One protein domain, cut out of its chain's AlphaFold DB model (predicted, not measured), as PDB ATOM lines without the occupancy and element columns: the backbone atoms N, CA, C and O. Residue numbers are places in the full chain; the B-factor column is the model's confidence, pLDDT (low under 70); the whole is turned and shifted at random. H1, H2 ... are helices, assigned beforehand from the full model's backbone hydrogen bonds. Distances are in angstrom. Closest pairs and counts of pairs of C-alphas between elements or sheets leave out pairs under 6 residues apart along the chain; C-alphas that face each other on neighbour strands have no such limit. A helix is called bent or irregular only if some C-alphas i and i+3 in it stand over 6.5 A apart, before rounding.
ATOM      1  N   ARG A   7     -39.535  21.393  -9.441       95.19
ATOM      2  CA  ARG A   7     -39.847  19.997  -9.105       95.19
ATOM      3  C   ARG A   7     -39.645  19.078 -10.303       95.19
ATOM      4  O   ARG A   7     -39.000  18.046 -10.170       95.19
ATOM      5  N   ILE A   8     -40.188  19.460 -11.459       95.44
ATOM      6  CA  ILE A   8     -40.090  18.651 -12.682       95.44
ATOM      7  C   ILE A   8     -38.625  18.501 -13.082       95.44
ATOM      8  O   ILE A   8     -38.172  17.385 -13.305       95.44
ATOM      9  N   TRP A   9     -37.871  19.599 -13.111       96.69
ATOM     10  CA  TRP A   9     -36.463  19.542 -13.492       96.69
ATOM     11  C   TRP A   9     -35.604  18.764 -12.496       96.69
ATOM     12  O   TRP A   9     -34.736  18.019 -12.931       96.69
ATOM     13  N   LEU A  10     -35.872  18.850 -11.187       97.25
ATOM     14  CA  LEU A  10     -35.179  18.024 -10.191       97.25
ATOM     15  C   LEU A  10     -35.461  16.533 -10.402       97.25
ATOM     16  O   LEU A  10     -34.535  15.732 -10.343       97.25
ATOM     17  N   ILE A  11     -36.712  16.159 -10.697       97.56
ATOM     18  CA  ILE A  11     -37.067  14.769 -11.015       97.56
ATOM     19  C   ILE A  11     -36.351  14.315 -12.288       97.56
ATOM     20  O   ILE A  11     -35.723  13.263 -12.278       97.56
ATOM     21  N   VAL A  12     -36.403  15.105 -13.365       96.75
ATOM     22  CA  VAL A  12     -35.723  14.780 -14.631       96.75
ATOM     23  C   VAL A  12     -34.224  14.613 -14.401       96.75
ATOM     24  O   VAL A  12     -33.662  13.588 -14.768       96.75
ATOM     25  N   PHE A  13     -33.581  15.574 -13.740       97.12
ATOM     26  CA  PHE A  13     -32.157  15.509 -13.431       97.12
ATOM     27  C   PHE A  13     -31.812  14.277 -12.592       97.12
ATOM     28  O   PHE A  13     -30.913  13.522 -12.952       97.12
ATOM     29  N   GLY A  14     -32.572  14.019 -11.525       97.06
ATOM     30  CA  GLY A  14     -32.373  12.851 -10.676       97.06
ATOM     31  C   GLY A  14     -32.570  11.522 -11.414       97.06
ATOM     32  O   GLY A  14     -31.795  10.598 -11.198       97.06
ATOM     33  N   ILE A  15     -33.538  11.431 -12.336       96.44
ATOM     34  CA  ILE A  15     -33.747  10.247 -13.188       96.44
ATOM     35  C   ILE A  15     -32.551  10.027 -14.114       96.44
ATOM     36  O   ILE A  15     -32.087   8.898 -14.239       96.44
ATOM     37  N   PHE A  16     -32.037  11.083 -14.746       95.12
ATOM     38  CA  PHE A  16     -30.876  10.970 -15.627       95.12
ATOM     39  C   PHE A  16     -29.614  10.564 -14.865       95.12
ATOM     40  O   PHE A  16     -28.869   9.724 -15.362       95.12
ATOM     41  N   LEU A  17     -29.399  11.085 -13.653       94.31
ATOM     42  CA  LEU A  17     -28.319  10.612 -12.785       94.31
ATOM     43  C   LEU A  17     -28.528   9.148 -12.381       94.31
ATOM     44  O   LEU A  17     -27.601   8.354 -12.467       94.31
ATOM     45  N   LEU A  18     -29.738   8.763 -11.978       94.25
ATOM     46  CA  LEU A  18     -30.027   7.404 -11.526       94.25
ATOM     47  C   LEU A  18     -29.864   6.377 -12.654       94.25
ATOM     48  O   LEU A  18     -29.057   5.458 -12.555       94.25
ATOM     49  N   ILE A  19     -30.619   6.540 -13.739       89.25
ATOM     50  CA  ILE A  19     -30.661   5.575 -14.841       89.25
ATOM     51  C   ILE A  19     -29.388   5.657 -15.684       89.25
ATOM     52  O   ILE A  19     -28.838   4.622 -16.049       89.25
ATOM     53  N   GLY A  20     -28.909   6.872 -15.970       81.25
ATOM     54  CA  GLY A  20     -27.721   7.080 -16.798       81.25
ATOM     55  C   GLY A  20     -26.443   6.533 -16.167       81.25
ATOM     56  O   GLY A  20     -25.538   6.141 -16.895       81.25
ATOM     57  N   SER A  21     -26.383   6.455 -14.836       83.38
ATOM     58  CA  SER A  21     -25.261   5.809 -14.148       83.38
ATOM     59  C   SER A  21     -25.404   4.290 -14.185       83.38
ATOM     60  O   SER A  21     -24.475   3.588 -14.573       83.38
ATOM     61  N   LEU A  22     -26.584   3.759 -13.844       80.94
ATOM     62  CA  LEU A  22     -26.806   2.310 -13.781       80.94
ATOM     63  C   LEU A  22     -26.628   1.605 -15.136       80.94
ATOM     64  O   LEU A  22     -26.202   0.451 -15.162       80.94
ATOM     65  N   SER A  23     -26.897   2.282 -16.255       76.56
ATOM     66  CA  SER A  23     -26.669   1.716 -17.592       76.56
ATOM     67  C   SER A  23     -25.191   1.438 -17.901       76.56
ATOM     68  O   SER A  23     -24.911   0.640 -18.791       76.56
ATOM     69  N   GLY A  24     -24.253   2.047 -17.167       72.44
ATOM     70  CA  GLY A  24     -22.810   1.866 -17.345       72.44
ATOM     71  C   GLY A  24     -22.200   0.683 -16.584       72.44
ATOM     72  O   GLY A  24     -21.047   0.340 -16.840       72.44
ATOM     73  N   ILE A  25     -22.942   0.028 -15.678       78.00
ATOM     74  CA  ILE A  25     -22.393  -1.034 -14.806       78.00
ATOM     75  C   ILE A  25     -21.852  -2.224 -15.612       78.00
ATOM     76  O   ILE A  25     -20.828  -2.798 -15.256       78.00
ATOM     77  N   GLY A  26     -22.503  -2.583 -16.720       79.56
ATOM     78  CA  GLY A  26     -22.068  -3.699 -17.569       79.56
ATOM     79  C   GLY A  26     -20.786  -3.434 -18.366       79.56
ATOM     80  O   GLY A  26     -20.272  -4.351 -18.995       79.56
ATOM     81  N   SER A  27     -20.276  -2.200 -18.366       85.19
ATOM     82  CA  SER A  27     -19.123  -1.776 -19.167       85.19
ATOM     83  C   SER A  27     -18.000  -1.149 -18.335       85.19
ATOM     84  O   SER A  27     -17.163  -0.443 -18.890       85.19
ATOM     85  N   VAL A  28     -17.964  -1.386 -17.020       88.19
ATOM     86  CA  VAL A  28     -17.027  -0.720 -16.092       88.19
ATOM     87  C   VAL A  28     -15.553  -0.986 -16.395       88.19
ATOM     88  O   VAL A  28     -14.758  -0.063 -16.302       88.19
ATOM     89  N   GLU A  29     -15.176  -2.189 -16.830       90.12
ATOM     90  CA  GLU A  29     -13.787  -2.484 -17.231       90.12
ATOM     91  C   GLU A  29     -13.377  -1.726 -18.498       90.12
ATOM     92  O   GLU A  29     -12.258  -1.217 -18.605       90.12
ATOM     93  N   SER A  30     -14.307  -1.615 -19.453       89.75
ATOM     94  CA  SER A  30     -14.091  -0.832 -20.669       89.75
ATOM     95  C   SER A  30     -13.968   0.649 -20.340       89.75
ATOM     96  O   SER A  30     -13.134   1.329 -20.929       89.75
ATOM     97  N   GLU A  31     -14.781   1.150 -19.413       88.69
ATOM     98  CA  GLU A  31     -14.729   2.550 -19.014       88.69
ATOM     99  C   GLU A  31     -13.455   2.856 -18.224       88.69
ATOM    100  O   GLU A  31     -12.746   3.789 -18.583       88.69
ATOM    101  N   ALA A  32     -13.078   2.004 -17.268       91.00
ATOM    102  CA  ALA A  32     -11.818   2.112 -16.538       91.00
ATOM    103  C   ALA A  32     -10.615   2.177 -17.493       91.00
ATOM    104  O   ALA A  32      -9.772   3.065 -17.379       91.00
ATOM    105  N   SER A  33     -10.578   1.295 -18.497       91.88
ATOM    106  CA  SER A  33      -9.524   1.303 -19.522       91.88
ATOM    107  C   SER A  33      -9.460   2.614 -20.315       91.88
ATOM    108  O   SER A  33      -8.370   3.058 -20.656       91.88
ATOM    109  N   LYS A  34     -10.597   3.269 -20.591       90.94
ATOM    110  CA  LYS A  34     -10.610   4.584 -21.262       90.94
ATOM    111  C   LYS A  34     -10.167   5.710 -20.336       90.94
ATOM    112  O   LYS A  34      -9.485   6.636 -20.767       90.94
ATOM    113  N   GLN A  35     -10.591   5.678 -19.075       90.19
ATOM    114  CA  GLN A  35     -10.267   6.746 -18.133       90.19
ATOM    115  C   GLN A  35      -8.776   6.747 -17.778       90.19
ATOM    116  O   GLN A  35      -8.185   7.815 -17.629       90.19
ATOM    117  N   TRP A  36      -8.146   5.576 -17.735       93.19
ATOM    118  CA  TRP A  36      -6.700   5.402 -17.585       93.19
ATOM    119  C   TRP A  36      -5.995   5.098 -18.913       93.19
ATOM    120  O   TRP A  36      -5.019   4.347 -18.938       93.19
ATOM    121  N   ASP A  37      -6.466   5.675 -20.022       90.38
ATOM    122  CA  ASP A  37      -5.831   5.471 -21.325       90.38
ATOM    123  C   ASP A  37      -4.321   5.785 -21.275       90.38
ATOM    124  O   ASP A  37      -3.873   6.739 -20.632       90.38
ATOM    125  N   GLY A  38      -3.523   4.928 -21.914       83.88
ATOM    126  CA  GLY A  38      -2.059   4.951 -21.833       83.88
ATOM    127  C   GLY A  38      -1.444   4.279 -20.593       83.88
ATOM    128  O   GLY A  38      -0.217   4.248 -20.485       83.88
ATOM    129  N   VAL A  39      -2.245   3.714 -19.681       86.12
ATOM    130  CA  VAL A  39      -1.782   2.869 -18.565       86.12
ATOM    131  C   VAL A  39      -2.081   1.401 -18.866       86.12
ATOM    132  O   VAL A  39      -3.194   1.050 -19.248       86.12
ATOM    133  N   ASP A  40      -1.098   0.521 -18.660       86.75
ATOM    134  CA  ASP A  40      -1.283  -0.925 -18.818       86.75
ATOM    135  C   ASP A  40      -2.095  -1.505 -17.642       86.75
ATOM    136  O   ASP A  40      -1.564  -1.833 -16.575       86.75
ATOM    137  N   LEU A  41      -3.418  -1.566 -17.816       88.06
ATOM    138  CA  LEU A  41      -4.348  -2.162 -16.862       88.06
ATOM    139  C   LEU A  41      -4.561  -3.645 -17.187       88.06
ATOM    140  O   LEU A  41      -5.305  -3.993 -18.101       88.06
ATOM    141  N   THR A  42      -3.946  -4.538 -16.406       91.00
ATOM    142  CA  THR A  42      -4.095  -5.992 -16.555       91.00
ATOM    143  C   THR A  42      -4.275  -6.694 -15.211       91.00
ATOM    144  O   THR A  42      -3.717  -6.307 -14.180       91.00
ATOM    145  N   GLY A  43      -5.090  -7.754 -15.209       91.88
ATOM    146  CA  GLY A  43      -5.401  -8.535 -14.011       91.88
ATOM    147  C   GLY A  43      -5.860  -7.648 -12.853       91.88
ATOM    148  O   GLY A  43      -6.791  -6.860 -12.983       91.88
ATOM    149  N   ARG A  44      -5.147  -7.721 -11.727       92.88
ATOM    150  CA  ARG A  44      -5.528  -7.021 -10.494       92.88
ATOM    151  C   ARG A  44      -5.618  -5.496 -10.640       92.88
ATOM    152  O   ARG A  44      -6.395  -4.881  -9.915       92.88
ATOM    153  N   THR A  45      -4.821  -4.863 -11.505       91.62
ATOM    154  CA  THR A  45      -4.898  -3.400 -11.672       91.62
ATOM    155  C   THR A  45      -6.169  -2.991 -12.406       91.62
ATOM    156  O   THR A  45      -6.788  -2.001 -12.017       91.62
ATOM    157  N   LEU A  46      -6.610  -3.793 -13.380       93.06
ATOM    158  CA  LEU A  46      -7.897  -3.612 -14.045       93.06
ATOM    159  C   LEU A  46      -9.061  -3.826 -13.068       93.06
ATOM    160  O   LEU A  46      -9.952  -2.985 -13.017       93.06
ATOM    161  N   ASP A  47      -9.014  -4.871 -12.234       93.31
ATOM    162  CA  ASP A  47     -10.059  -5.136 -11.233       93.31
ATOM    163  C   ASP A  47     -10.234  -3.955 -10.262       93.31
ATOM    164  O   ASP A  47     -11.352  -3.552  -9.929       93.31
ATOM    165  N   ILE A  48      -9.119  -3.365  -9.813       92.06
ATOM    166  CA  ILE A  48      -9.139  -2.201  -8.923       92.06
ATOM    167  C   ILE A  48      -9.710  -0.983  -9.652       92.06
ATOM    168  O   ILE A  48     -10.606  -0.334  -9.113       92.06
ATOM    169  N   ALA A  49      -9.244  -0.683 -10.865       92.62
ATOM    170  CA  ALA A  49      -9.739   0.454 -11.637       92.62
ATOM    171  C   ALA A  49     -11.245   0.322 -11.939       92.62
ATOM    172  O   ALA A  49     -12.014   1.249 -11.691       92.62
ATOM    173  N   ALA A  50     -11.694  -0.865 -12.351       92.88
ATOM    174  CA  ALA A  50     -13.107  -1.166 -12.561       92.88
ATOM    175  C   ALA A  50     -13.925  -1.020 -11.267       92.88
ATOM    176  O   ALA A  50     -15.042  -0.507 -11.297       92.88
ATOM    177  N   SER A  51     -13.377  -1.401 -10.106       93.00
ATOM    178  CA  SER A  51     -14.063  -1.201  -8.823       93.00
ATOM    179  C   SER A  51     -14.254   0.280  -8.470       93.00
ATOM    180  O   SER A  51     -15.294   0.643  -7.916       93.00
ATOM    181  N   VAL A  52     -13.301   1.149  -8.837       92.31
ATOM    182  CA  VAL A  52     -13.435   2.607  -8.678       92.31
ATOM    183  C   VAL A  52     -14.589   3.123  -9.537       92.31
ATOM    184  O   VAL A  52     -15.431   3.857  -9.020       92.31
ATOM    185  N   GLU A  53     -14.694   2.674 -10.791       90.94
ATOM    186  CA  GLU A  53     -15.814   3.021 -11.678       90.94
ATOM    187  C   GLU A  53     -17.162   2.541 -11.138       90.94
ATOM    188  O   GLU A  53     -18.137   3.294 -11.123       90.94
ATOM    189  N   VAL A  54     -17.232   1.308 -10.623       92.69
ATOM    190  CA  VAL A  54     -18.453   0.775 -10.000       92.69
ATOM    191  C   VAL A  54     -18.890   1.664  -8.837       92.69
ATOM    192  O   VAL A  54     -20.055   2.058  -8.756       92.69
ATOM    193  N   VAL A  55     -17.967   2.011  -7.936       91.62
ATOM    194  CA  VAL A  55     -18.266   2.879  -6.790       91.62
ATOM    195  C   VAL A  55     -18.683   4.271  -7.258       91.62
ATOM    196  O   VAL A  55     -19.623   4.839  -6.696       91.62
ATOM    197  N   TRP A  56     -18.038   4.819  -8.288       90.00
ATOM    198  CA  TRP A  56     -18.407   6.107  -8.867       90.00
ATOM    199  C   TRP A  56     -19.846   6.084  -9.385       90.00
ATOM    200  O   TRP A  56     -20.677   6.892  -8.964       90.00
ATOM    201  N   VAL A  57     -20.164   5.117 -10.245       89.88
ATOM    202  CA  VAL A  57     -21.489   4.916 -10.839       89.88
ATOM    203  C   VAL A  57     -22.569   4.762  -9.765       89.88
ATOM    204  O   VAL A  57     -23.616   5.409  -9.839       89.88
ATOM    205  N   LEU A  58     -22.311   3.958  -8.731       92.12
ATOM    206  CA  LEU A  58     -23.251   3.770  -7.623       92.12
ATOM    207  C   LEU A  58     -23.472   5.059  -6.824       92.12
ATOM    208  O   LEU A  58     -24.607   5.357  -6.454       92.12
ATOM    209  N   ASN A  59     -22.426   5.854  -6.591       92.06
ATOM    210  CA  ASN A  59     -22.569   7.147  -5.921       92.06
ATOM    211  C   ASN A  59     -23.440   8.106  -6.735       92.06
ATOM    212  O   ASN A  59     -24.355   8.715  -6.184       92.06
ATOM    213  N   VAL A  60     -23.211   8.220  -8.046       92.25
ATOM    214  CA  VAL A  60     -24.032   9.082  -8.913       92.25
ATOM    215  C   VAL A  60     -25.487   8.601  -8.949       92.25
ATOM    216  O   VAL A  60     -26.407   9.418  -8.855       92.25
ATOM    217  N   ALA A  61     -25.712   7.284  -8.973       94.00
ATOM    218  CA  ALA A  61     -27.049   6.710  -8.878       94.00
ATOM    219  C   ALA A  61     -27.751   7.080  -7.556       94.00
ATOM    220  O   ALA A  61     -28.905   7.518  -7.564       94.00
ATOM    221  N   LEU A  62     -27.044   6.976  -6.425       95.25
ATOM    222  CA  LEU A  62     -27.554   7.365  -5.107       95.25
ATOM    223  C   LEU A  62     -27.888   8.860  -5.034       95.25
ATOM    224  O   LEU A  62     -28.944   9.219  -4.511       95.25
ATOM    225  N   TRP A  63     -27.052   9.731  -5.610       95.69
ATOM    226  CA  TRP A  63     -27.361  11.159  -5.728       95.69
ATOM    227  C   TRP A  63     -28.637  11.398  -6.536       95.69
ATOM    228  O   TRP A  63     -29.490  12.185  -6.119       95.69
ATOM    229  N   GLY A  64     -28.806  10.688  -7.655       96.81
ATOM    230  CA  GLY A  64     -30.021  10.744  -8.464       96.81
ATOM    231  C   GLY A  64     -31.272  10.370  -7.669       96.81
ATOM    232  O   GLY A  64     -32.240  11.133  -7.633       96.81
ATOM    233  N   ALA A  65     -31.227   9.243  -6.954       97.56
ATOM    234  CA  ALA A  65     -32.319   8.794  -6.093       97.56
ATOM    235  C   ALA A  65     -32.631   9.796  -4.965       97.56
ATOM    236  O   ALA A  65     -33.797  10.118  -4.725       97.56
ATOM    237  N   ALA A  66     -31.602  10.341  -4.309       97.94
ATOM    238  CA  ALA A  66     -31.762  11.339  -3.255       97.94
ATOM    239  C   ALA A  66     -32.414  12.629  -3.776       97.94
ATOM    240  O   ALA A  66     -33.313  13.175  -3.134       97.94
ATOM    241  N   ILE A  67     -32.022  13.099  -4.963       98.12
ATOM    242  CA  ILE A  67     -32.617  14.283  -5.596       98.12
ATOM    243  C   ILE A  67     -34.089  14.043  -5.947       98.12
ATOM    244  O   ILE A  67     -34.920  14.923  -5.706       98.12
ATOM    245  N   ILE A  68     -34.442  12.855  -6.452       98.00
ATOM    246  CA  ILE A  68     -35.846  12.481  -6.685       98.00
ATOM    247  C   ILE A  68     -36.621  12.513  -5.362       98.00
ATOM    248  O   ILE A  68     -37.686  13.126  -5.294       98.00
ATOM    249  N   ALA A  69     -36.080  11.918  -4.295       98.00
ATOM    250  CA  ALA A  69     -36.719  11.924  -2.981       98.00
ATOM    251  C   ALA A  69     -36.943  13.354  -2.456       98.00
ATOM    252  O   ALA A  69     -38.050  13.683  -2.028       98.00
ATOM    253  N   ILE A  70     -35.945  14.239  -2.571       96.75
ATOM    254  CA  ILE A  70     -36.076  15.670  -2.243       96.75
ATOM    255  C   ILE A  70     -37.213  16.303  -3.049       96.75
ATOM    256  O   ILE A  70     -38.053  17.010  -2.489       96.75
ATOM    257  N   ALA A  71     -37.269  16.040  -4.356       96.69
ATOM    258  CA  ALA A  71     -38.282  16.610  -5.233       96.69
ATOM    259  C   ALA A  71     -39.705  16.167  -4.876       96.69
ATOM    260  O   ALA A  71     -40.645  16.948  -5.027       96.69
ATOM    261  N   LEU A  72     -39.868  14.936  -4.390       96.69
ATOM    262  CA  LEU A  72     -41.158  14.396  -3.974       96.69
ATOM    263  C   LEU A  72     -41.583  14.930  -2.600       96.69
ATOM    264  O   LEU A  72     -42.727  15.370  -2.458       96.69
ATOM    265  N   LEU A  73     -40.663  14.944  -1.634       96.69
ATOM    266  CA  LEU A  73     -40.947  15.199  -0.219       96.69
ATOM    267  C   LEU A  73     -40.939  16.687   0.160       96.69
ATOM    268  O   LEU A  73     -41.636  17.084   1.090       96.69
ATOM    269  N   VAL A  74     -40.180  17.527  -0.548       94.56
ATOM    270  CA  VAL A  74     -40.048  18.954  -0.224       94.56
ATOM    271  C   VAL A  74     -40.939  19.798  -1.133       94.56
ATOM    272  O   VAL A  74     -41.019  19.588  -2.344       94.56
ATOM    273  N   SER A  75     -41.608  20.801  -0.568       89.62
ATOM    274  CA  SER A  75     -42.518  21.694  -1.291       89.62
ATOM    275  C   SER A  75     -42.166  23.176  -1.110       89.62
ATOM    276  O   SER A  75     -41.304  23.558  -0.312       89.62
ATOM    277  N   GLY A  76     -42.816  24.023  -1.913       85.94
ATOM    278  CA  GLY A  76     -42.668  25.477  -1.851       85.94
ATOM    279  C   GLY A  76     -41.237  25.961  -2.107       85.94
ATOM    280  O   GLY A  76     -40.486  25.382  -2.889       85.94
ATOM    281  N   HIS A  77     -40.847  27.045  -1.438       87.44
ATOM    282  CA  HIS A  77     -39.529  27.661  -1.633       87.44
ATOM    283  C   HIS A  77     -38.377  26.826  -1.077       87.44
ATOM    284  O   HIS A  77     -37.248  26.940  -1.557       87.44
ATOM    285  N   SER A  78     -38.649  25.996  -0.069       92.00
ATOM    286  CA  SER A  78     -37.649  25.094   0.500       92.00
ATOM    287  C   SER A  78     -37.155  24.106  -0.550       92.00
ATOM    288  O   SER A  78     -35.955  23.860  -0.617       92.00
ATOM    289  N   LEU A  79     -38.042  23.630  -1.434       93.94
ATOM    290  CA  LEU A  79     -37.667  22.744  -2.537       93.94
ATOM    291  C   LEU A  79     -36.629  23.398  -3.450       93.94
ATOM    292  O   LEU A  79     -35.619  22.789  -3.775       93.94
ATOM    293  N   ALA A  80     -36.862  24.653  -3.835       93.69
ATOM    294  CA  ALA A  80     -35.958  25.396  -4.702       93.69
ATOM    295  C   ALA A  80     -34.583  25.622  -4.050       93.69
ATOM    296  O   ALA A  80     -33.555  25.433  -4.695       93.69
ATOM    297  N   ARG A  81     -34.549  25.981  -2.760       94.69
ATOM    298  CA  ARG A  81     -33.298  26.203  -2.013       94.69
ATOM    299  C   ARG A  81     -32.493  24.919  -1.849       94.69
ATOM    300  O   ARG A  81     -31.307  24.899  -2.160       94.69
ATOM    301  N   ILE A  82     -33.150  23.851  -1.396       95.94
ATOM    302  CA  ILE A  82     -32.517  22.540  -1.228       95.94
ATOM    303  C   ILE A  82     -32.078  21.999  -2.591       95.94
ATOM    304  O   ILE A  82     -30.981  21.466  -2.696       95.94
ATOM    305  N   GLY A  83     -32.873  22.207  -3.644       95.94
ATOM    306  CA  GLY A  83     -32.523  21.842  -5.014       95.94
ATOM    307  C   GLY A  83     -31.234  22.506  -5.501       95.94
ATOM    308  O   GLY A  83     -30.358  21.811  -6.006       95.94
ATOM    309  N   VAL A  84     -31.065  23.820  -5.288       96.62
ATOM    310  CA  VAL A  84     -29.799  24.512  -5.606       96.62
ATOM    311  C   VAL A  84     -28.627  23.872  -4.866       96.62
ATOM    312  O   VAL A  84     -27.624  23.538  -5.493       96.62
ATOM    313  N   VAL A  85     -28.759  23.678  -3.550       97.00
ATOM    314  CA  VAL A  85     -27.691  23.093  -2.728       97.00
ATOM    315  C   VAL A  85     -27.351  21.680  -3.199       97.00
ATOM    316  O   VAL A  85     -26.179  21.365  -3.362       97.00
ATOM    317  N   ALA A  86     -28.352  20.845  -3.472       96.69
ATOM    318  CA  ALA A  86     -28.147  19.478  -3.935       96.69
ATOM    319  C   ALA A  86     -27.386  19.434  -5.268       96.69
ATOM    320  O   ALA A  86     -26.396  18.718  -5.381       96.69
ATOM    321  N   ILE A  87     -27.794  20.239  -6.257       96.62
ATOM    322  CA  ILE A  87     -27.148  20.269  -7.580       96.62
ATOM    323  C   ILE A  87     -25.708  20.772  -7.472       96.62
ATOM    324  O   ILE A  87     -24.805  20.167  -8.043       96.62
ATOM    325  N   VAL A  88     -25.478  21.855  -6.723       96.50
ATOM    326  CA  VAL A  88     -24.130  22.408  -6.523       96.50
ATOM    327  C   VAL A  88     -23.230  21.396  -5.819       96.50
ATOM    328  O   VAL A  88     -22.104  21.187  -6.262       96.50
ATOM    329  N   THR A  89     -23.723  20.722  -4.779       95.75
ATOM    330  CA  THR A  89     -22.970  19.678  -4.071       95.75
ATOM    331  C   THR A  89     -22.603  18.526  -4.998       95.75
ATOM    332  O   THR A  89     -21.446  18.108  -5.002       95.75
ATOM    333  N   VAL A  90     -23.539  18.049  -5.829       94.38
ATOM    334  CA  VAL A  90     -23.244  17.019  -6.833       94.38
ATOM    335  C   VAL A  90     -22.142  17.501  -7.771       94.38
ATOM    336  O   VAL A  90     -21.104  16.850  -7.844       94.38
ATOM    337  N   LEU A  91     -22.297  18.657  -8.422       93.31
ATOM    338  CA  LEU A  91     -21.305  19.166  -9.377       93.31
ATOM    339  C   LEU A  91     -19.921  19.357  -8.744       93.31
ATOM    340  O   LEU A  91     -18.922  18.921  -9.313       93.31
ATOM    341  N   LEU A  92     -19.855  19.955  -7.552       93.81
ATOM    342  CA  LEU A  92     -18.595  20.145  -6.834       93.81
ATOM    343  C   LEU A  92     -17.955  18.809  -6.457       93.81
ATOM    344  O   LEU A  92     -16.750  18.661  -6.634       93.81
ATOM    345  N   SER A  93     -18.737  17.824  -6.000       92.06
ATOM    346  CA  SER A  93     -18.207  16.491  -5.692       92.06
ATOM    347  C   SER A  93     -17.539  15.851  -6.911       92.06
ATOM    348  O   SER A  93     -16.434  15.332  -6.795       92.06
ATOM    349  N   GLN A  94     -18.158  15.956  -8.094       89.69
ATOM    350  CA  GLN A  94     -17.619  15.369  -9.321       89.69
ATOM    351  C   GLN A  94     -16.323  16.066  -9.747       89.69
ATOM    352  O   GLN A  94     -15.360  15.402 -10.119       89.69
ATOM    353  N   LEU A  95     -16.275  17.399  -9.642       90.38
ATOM    354  CA  LEU A  95     -15.079  18.183  -9.955       90.38
ATOM    355  C   LEU A  95     -13.924  17.888  -8.995       90.38
ATOM    356  O   LEU A  95     -12.788  17.749  -9.438       90.38
ATOM    357  N   VAL A  96     -14.201  17.779  -7.694       93.19
ATOM    358  CA  VAL A  96     -13.175  17.502  -6.680       93.19
ATOM    359  C   VAL A  96     -12.608  16.100  -6.857       93.19
ATOM    360  O   VAL A  96     -11.391  15.948  -6.920       93.19
ATOM    361  N   VAL A  97     -13.465  15.080  -6.967       90.81
ATOM    362  CA  VAL A  97     -13.003  13.693  -7.110       90.81
ATOM    363  C   VAL A  97     -12.302  13.507  -8.456       90.81
ATOM    364  O   VAL A  97     -11.182  13.006  -8.486       90.81
ATOM    365  N   GLY A  98     -12.902  13.973  -9.556       89.50
ATOM    366  CA  GLY A  98     -12.318  13.841 -10.893       89.50
ATOM    367  C   GLY A  98     -11.006  14.607 -11.033       89.50
ATOM    368  O   GLY A  98     -10.034  14.075 -11.559       89.50
ATOM    369  N   GLY A  99     -10.943  15.825 -10.489       90.81
ATOM    370  CA  GLY A  99      -9.720  16.624 -10.461       90.81
ATOM    371  C   GLY A  99      -8.613  15.971  -9.634       90.81
ATOM    372  O   GLY A  99      -7.476  15.889 -10.092       90.81
ATOM    373  N   TYR A 100      -8.939  15.451  -8.446       94.12
ATOM    374  CA  TYR A 100      -7.971  14.746  -7.606       94.12
ATOM    375  C   TYR A 100      -7.431  13.482  -8.286       94.12
ATOM    376  O   TYR A 100      -6.214  13.281  -8.313       94.12
ATOM    377  N   LEU A 101      -8.313  12.657  -8.865       92.00
ATOM    378  CA  LEU A 101      -7.899  11.455  -9.586       92.00
ATOM    379  C   LEU A 101      -7.061  11.794 -10.821       92.00
ATOM    380  O   LEU A 101      -6.065  11.121 -11.078       92.00
ATOM    381  N   GLY A 102      -7.421  12.844 -11.560       92.31
ATOM    382  CA  GLY A 102      -6.672  13.267 -12.740       92.31
ATOM    383  C   GLY A 102      -5.254  13.713 -12.404       92.31
ATOM    384  O   GLY A 102      -4.296  13.241 -13.009       92.31
ATOM    385  N   VAL A 103      -5.104  14.559 -11.380       93.31
ATOM    386  CA  VAL A 103      -3.794  15.077 -10.950       93.31
ATOM    387  C   VAL A 103      -2.919  13.989 -10.321       93.31
ATOM    388  O   VAL A 103      -1.712  13.978 -10.538       93.31
ATOM    389  N   THR A 104      -3.508  13.090  -9.530       93.19
ATOM    390  CA  THR A 104      -2.740  12.156  -8.683       93.19
ATOM    391  C   THR A 104      -2.526  10.795  -9.337       93.19
ATOM    392  O   THR A 104      -1.495  10.163  -9.125       93.19
ATOM    393  N   TYR A 105      -3.501  10.329 -10.120       90.81
ATOM    394  CA  TYR A 105      -3.549   8.962 -10.644       90.81
ATOM    395  C   TYR A 105      -3.686   8.904 -12.164       90.81
ATOM    396  O   TYR A 105      -3.991   7.839 -12.694       90.81
ATOM    397  N   ASN A 106      -3.458  10.019 -12.865       89.88
ATOM    398  CA  ASN A 106      -3.544  10.107 -14.322       89.88
ATOM    399  C   ASN A 106      -4.913   9.669 -14.879       89.88
ATOM    400  O   ASN A 106      -4.995   9.124 -15.971       89.88
ATOM    401  N   TYR A 107      -5.992   9.897 -14.131       91.06
ATOM    402  CA  TYR A 107      -7.363   9.588 -14.545       91.06
ATOM    403  C   TYR A 107      -7.923  10.622 -15.540       91.06
ATOM    404  O   TYR A 107      -7.593  11.805 -15.467       91.06
ATOM    405  N   GLY A 108      -8.830  10.207 -16.426       89.00
ATOM    406  CA  GLY A 108      -9.522  11.081 -17.376       89.00
ATOM    407  C   GLY A 108      -8.810  11.279 -18.718       89.00
ATOM    408  O   GLY A 108      -9.144  12.222 -19.435       89.00
ATOM    409  N   GLN A 109      -7.849  10.419 -19.077       89.38
ATOM    410  CA  GLN A 109      -7.055  10.577 -20.309       89.38
ATOM    411  C   GLN A 109      -7.888  10.403 -21.584       89.38
ATOM    412  O   GLN A 109      -7.668  11.114 -22.562       89.38
ATOM    413  N   GLY A 110      -8.909   9.541 -21.552       82.75
ATOM    414  CA  GLY A 110      -9.883   9.390 -22.638       82.75
ATOM    415  C   GLY A 110     -10.834  10.584 -22.816       82.75
ATOM    416  O   GLY A 110     -11.653  10.588 -23.735       82.75
ATOM    417  N   GLY A 111     -10.732  11.602 -21.955       83.88
ATOM    418  CA  GLY A 111     -11.573  12.792 -21.967       83.88
ATOM    419  C   GLY A 111     -12.989  12.564 -21.416       83.88
ATOM    420  O   GLY A 111     -13.380  11.442 -21.082       83.88
ATOM    421  N   PRO A 112     -13.793  13.640 -21.293       82.94
ATOM    422  CA  PRO A 112     -15.142  13.536 -20.758       82.94
ATOM    423  C   PRO A 112     -16.053  12.742 -21.707       82.94
ATOM    424  O   PRO A 112     -16.153  13.090 -22.889       82.94
ATOM    425  N   PRO A 113     -16.781  11.727 -21.213       81.00
ATOM    426  CA  PRO A 113     -17.733  10.988 -22.034       81.00
ATOM    427  C   PRO A 113     -18.907  11.896 -22.438       81.00
ATOM    428  O   PRO A 113     -19.266  12.823 -21.713       81.00
ATOM    429  N   TRP A 114     -19.554  11.650 -23.583       82.38
ATOM    430  CA  TRP A 114     -20.612  12.542 -24.097       82.38
ATOM    431  C   TRP A 114     -21.781  12.739 -23.109       82.38
ATOM    432  O   TRP A 114     -22.394  13.808 -23.055       82.38
ATOM    433  N   GLN A 115     -22.050  11.727 -22.278       83.75
ATOM    434  CA  GLN A 115     -23.044  11.737 -21.206       83.75
ATOM    435  C   GLN A 115     -22.779  12.855 -20.187       83.75
ATOM    436  O   GLN A 115     -23.728  13.435 -19.661       83.75
ATOM    437  N   PHE A 116     -21.508  13.207 -19.951       85.06
ATOM    438  CA  PHE A 116     -21.122  14.320 -19.082       85.06
ATOM    439  C   PHE A 116     -21.765  15.632 -19.541       85.06
ATOM    440  O   PHE A 116     -22.348  16.350 -18.731       85.06
ATOM    441  N   PHE A 117     -21.732  15.928 -20.844       89.38
ATOM    442  CA  PHE A 117     -22.297  17.168 -21.381       89.38
ATOM    443  C   PHE A 117     -23.823  17.209 -21.262       89.38
ATOM    444  O   PHE A 117     -24.389  18.266 -20.980       89.38
ATOM    445  N   VAL A 118     -24.493  16.062 -21.411       91.19
ATOM    446  CA  VAL A 118     -25.946  15.953 -21.208       91.19
ATOM    447  C   VAL A 118     -26.305  16.204 -19.745       91.19
ATOM    448  O   VAL A 118     -27.189  17.013 -19.459       91.19
ATOM    449  N   ILE A 119     -25.593  15.567 -18.814       91.50
ATOM    450  CA  ILE A 119     -25.800  15.758 -17.373       91.50
ATOM    451  C   ILE A 119     -25.509  17.208 -16.976       91.50
ATOM    452  O   ILE A 119     -26.282  17.795 -16.220       91.50
ATOM    453  N   LEU A 120     -24.453  17.819 -17.518       92.94
ATOM    454  CA  LEU A 120     -24.108  19.215 -17.263       92.94
ATOM    455  C   LEU A 120     -25.199  20.171 -17.766       92.94
ATOM    456  O   LEU A 120     -25.617  21.066 -17.032       92.94
ATOM    457  N   ALA A 121     -25.705  19.963 -18.982       94.81
ATOM    458  CA  ALA A 121     -26.804  20.759 -19.521       94.81
ATOM    459  C   ALA A 121     -28.067  20.637 -18.650       94.81
ATOM    460  O   ALA A 121     -28.681  21.648 -18.299       94.81
ATOM    461  N   LEU A 122     -28.422  19.417 -18.230       95.50
ATOM    462  CA  LEU A 122     -29.545  19.178 -17.323       95.50
ATOM    463  C   LEU A 122     -29.332  19.832 -15.956       95.50
ATOM    464  O   LEU A 122     -30.265  20.434 -15.421       95.50
ATOM    465  N   ALA A 123     -28.119  19.766 -15.406       96.06
ATOM    466  CA  ALA A 123     -27.776  20.415 -14.149       96.06
ATOM    467  C   ALA A 123     -27.967  21.933 -14.246       96.06
ATOM    468  O   ALA A 123     -28.597  22.520 -13.368       96.06
ATOM    469  N   ILE A 124     -27.510  22.564 -15.335       96.44
ATOM    470  CA  ILE A 124     -27.666  24.007 -15.570       96.44
ATOM    471  C   ILE A 124     -29.147  24.386 -15.658       96.44
ATOM    472  O   ILE A 124     -29.588  25.296 -14.955       96.44
ATOM    473  N   VAL A 125     -29.937  23.684 -16.477       96.44
ATOM    474  CA  VAL A 125     -31.371  23.982 -16.627       96.44
ATOM    475  C   VAL A 125     -32.105  23.806 -15.295       96.44
ATOM    476  O   VAL A 125     -32.911  24.655 -14.905       96.44
ATOM    477  N   THR A 126     -31.782  22.748 -14.552       96.50
ATOM    478  CA  THR A 126     -32.378  22.475 -13.240       96.50
ATOM    479  C   THR A 126     -31.982  23.527 -12.211       96.50
ATOM    480  O   THR A 126     -32.828  23.994 -11.445       96.50
ATOM    481  N   LEU A 127     -30.722  23.961 -12.220       96.00
ATOM    482  CA  LEU A 127     -30.216  25.009 -11.345       96.00
ATOM    483  C   LEU A 127     -30.922  26.339 -11.624       96.00
ATOM    484  O   LEU A 127     -31.393  26.985 -10.688       96.00
ATOM    485  N   VAL A 128     -31.081  26.713 -12.897       94.81
ATOM    486  CA  VAL A 128     -31.840  27.904 -13.306       94.81
ATOM    487  C   VAL A 128     -33.291  27.808 -12.833       94.81
ATOM    488  O   VAL A 128     -33.799  28.754 -12.227       94.81
ATOM    489  N   ALA A 129     -33.948  26.660 -13.027       93.56
ATOM    490  CA  ALA A 129     -35.309  26.443 -12.545       93.56
ATOM    491  C   ALA A 129     -35.406  26.595 -11.015       93.56
ATOM    492  O   ALA A 129     -36.329  27.244 -10.515       93.56
ATOM    493  N   CYS A 130     -34.445  26.060 -10.258       94.12
ATOM    494  CA  CYS A 130     -34.404  26.201  -8.804       94.12
ATOM    495  C   CYS A 130     -34.154  27.656  -8.377       94.12
ATOM    496  O   CYS A 130     -34.903  28.188  -7.562       94.12
ATOM    497  N   ILE A 131     -33.183  28.355  -8.968       93.81
ATOM    498  CA  ILE A 131     -32.880  29.761  -8.646       93.81
ATOM    499  C   ILE A 131     -34.081  30.671  -8.938       93.81
ATOM    500  O   ILE A 131     -34.408  31.550  -8.135       93.81
ATOM    501  N   MET A 132     -34.775  30.459 -10.058       90.06
ATOM    502  CA  MET A 132     -35.951  31.257 -10.409       90.06
ATOM    503  C   MET A 132     -37.118  31.039  -9.445       90.06
ATOM    504  O   MET A 132     -37.786  32.006  -9.082       90.06
ATOM    505  N   ASN A 133     -37.338  29.805  -8.981       85.62
ATOM    506  CA  ASN A 133     -38.382  29.499  -7.996       85.62
ATOM    507  C   ASN A 133     -37.977  29.852  -6.554       85.62
ATOM    508  O   ASN A 133     -38.846  30.043  -5.712       85.62
ATOM    509  N   TRP A 134     -36.681  30.001  -6.257       80.88
ATOM    510  CA  TRP A 134     -36.218  30.531  -4.971       80.88
ATOM    511  C   TRP A 134     -36.643  31.998  -4.813       80.88
ATOM    512  O   TRP A 134     -37.112  32.401  -3.750       80.88
ATOM    513  N   LYS A 135     -36.517  32.808  -5.871       70.69
ATOM    514  CA  LYS A 135     -36.803  34.253  -5.818       70.69
ATOM    515  C   LYS A 135     -38.289  34.620  -5.852       70.69
ATOM    516  O   LYS A 135     -38.619  35.781  -5.601       70.69
ATOM    517  N   GLN A 136     -39.184  33.685  -6.165       63.94
ATOM    518  CA  GLN A 136     -40.618  33.966  -6.119       63.94
ATOM    519  C   GLN A 136     -41.016  34.245  -4.665       63.94
ATOM    520  O   GLN A 136     -40.536  33.588  -3.749       63.94
TER     521      GLN A 136
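This is residues 7 to 136 of the 147 residues of an uncharacterized protein of Acidimicrobium sp. BACL17 MAG-120924-bin0 (UniProt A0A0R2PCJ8). The model is a rod-shaped, up-and-down bundle of four helices, H1, H3, H4 and H5, with the short helix H2 packed at a steep angle on residues 46 to 57 of H3. H3 and H4 run side by side along the length of the rod, while the shorter H1 and H5 cover part of it, H1 packed on H3 and H5 on H4; H3 and H4 touch toward one end, through residues 63 to 71 and 79 to 90. The printed part has 130 residues with five named helices, in the order H1, H2, H3, H4, H5, and no named strand; the class is all helix. It is compact, with a radius of gyration of the C-alphas of 16.2 A, and spans 54 by 25 by 20 A.

H1, residues 7 to 22, H3, residues 44 to 73, H4, residues 76 to 105, and H5, residues 114 to 134, form the bundle, up and down, each running against the one before it. H1 touches H3 at a shallow tilt of 20 degrees, opposite ways; their closest C-alphas, of Gly 14 and Gly 64, are 3.9 A apart. H1 also touches H5, opposite ways at a shallow tilt of 23 degrees, with the C-alphas of Trp 9 and Thr 126 closest at 5.0 A. H1 and H4 only just touch, with 3 pairs of C-alphas within 8 A. H2, residues 25 to 35, touches H3 at a steep tilt of 61 degrees, the closest C-alphas being those of Glu 29 and Ala 50, 4.9 A apart. H1 and H2 meet only through their link, and H2 is apart from H4 and H5. H3 and H4 form a helical hairpin at a shallow tilt of 9 degrees, with the C-alphas of Ala 71 and Leu 79 closest at 6.7 A. H4 and H5 form another at a shallow tilt of 32 degrees; H4 touches H5 with residues 77 to 87 alone, and the closest C-alphas, of Ala 80 and Cys 130, are 4.5 A apart. H3 and H5 are apart. Every O i to N i+4 pair is within hydrogen-bond range in H1, H3 and H5, against 5 of 7 in H2 and 25 of 26 in H4.

H1 begins at C-alpha 7, (-39.847, 19.997, -9.105), and runs 22.5 A to Leu 22. H2, from Ile 25 to Gln 35, is irregular: C-alphas 26 and 29 are 8.4 A apart. H3 runs 43.1 A from C-alpha 44 at (-5.528, -7.021, -10.494) to Leu 73, and H4 runs 43.4 A from Gly 76 to Tyr 105. H5 runs 30.5 A from Trp 114 to C-alpha 134 at (-36.218, 30.531, -4.971).

The C-alphas farthest apart, of Gly 43 and Gln 136, are 55.8 A apart. The printed part has no cut, and no link is long. The mean pLDDT of the printed part is 91.2, with residue 136 alone under 70.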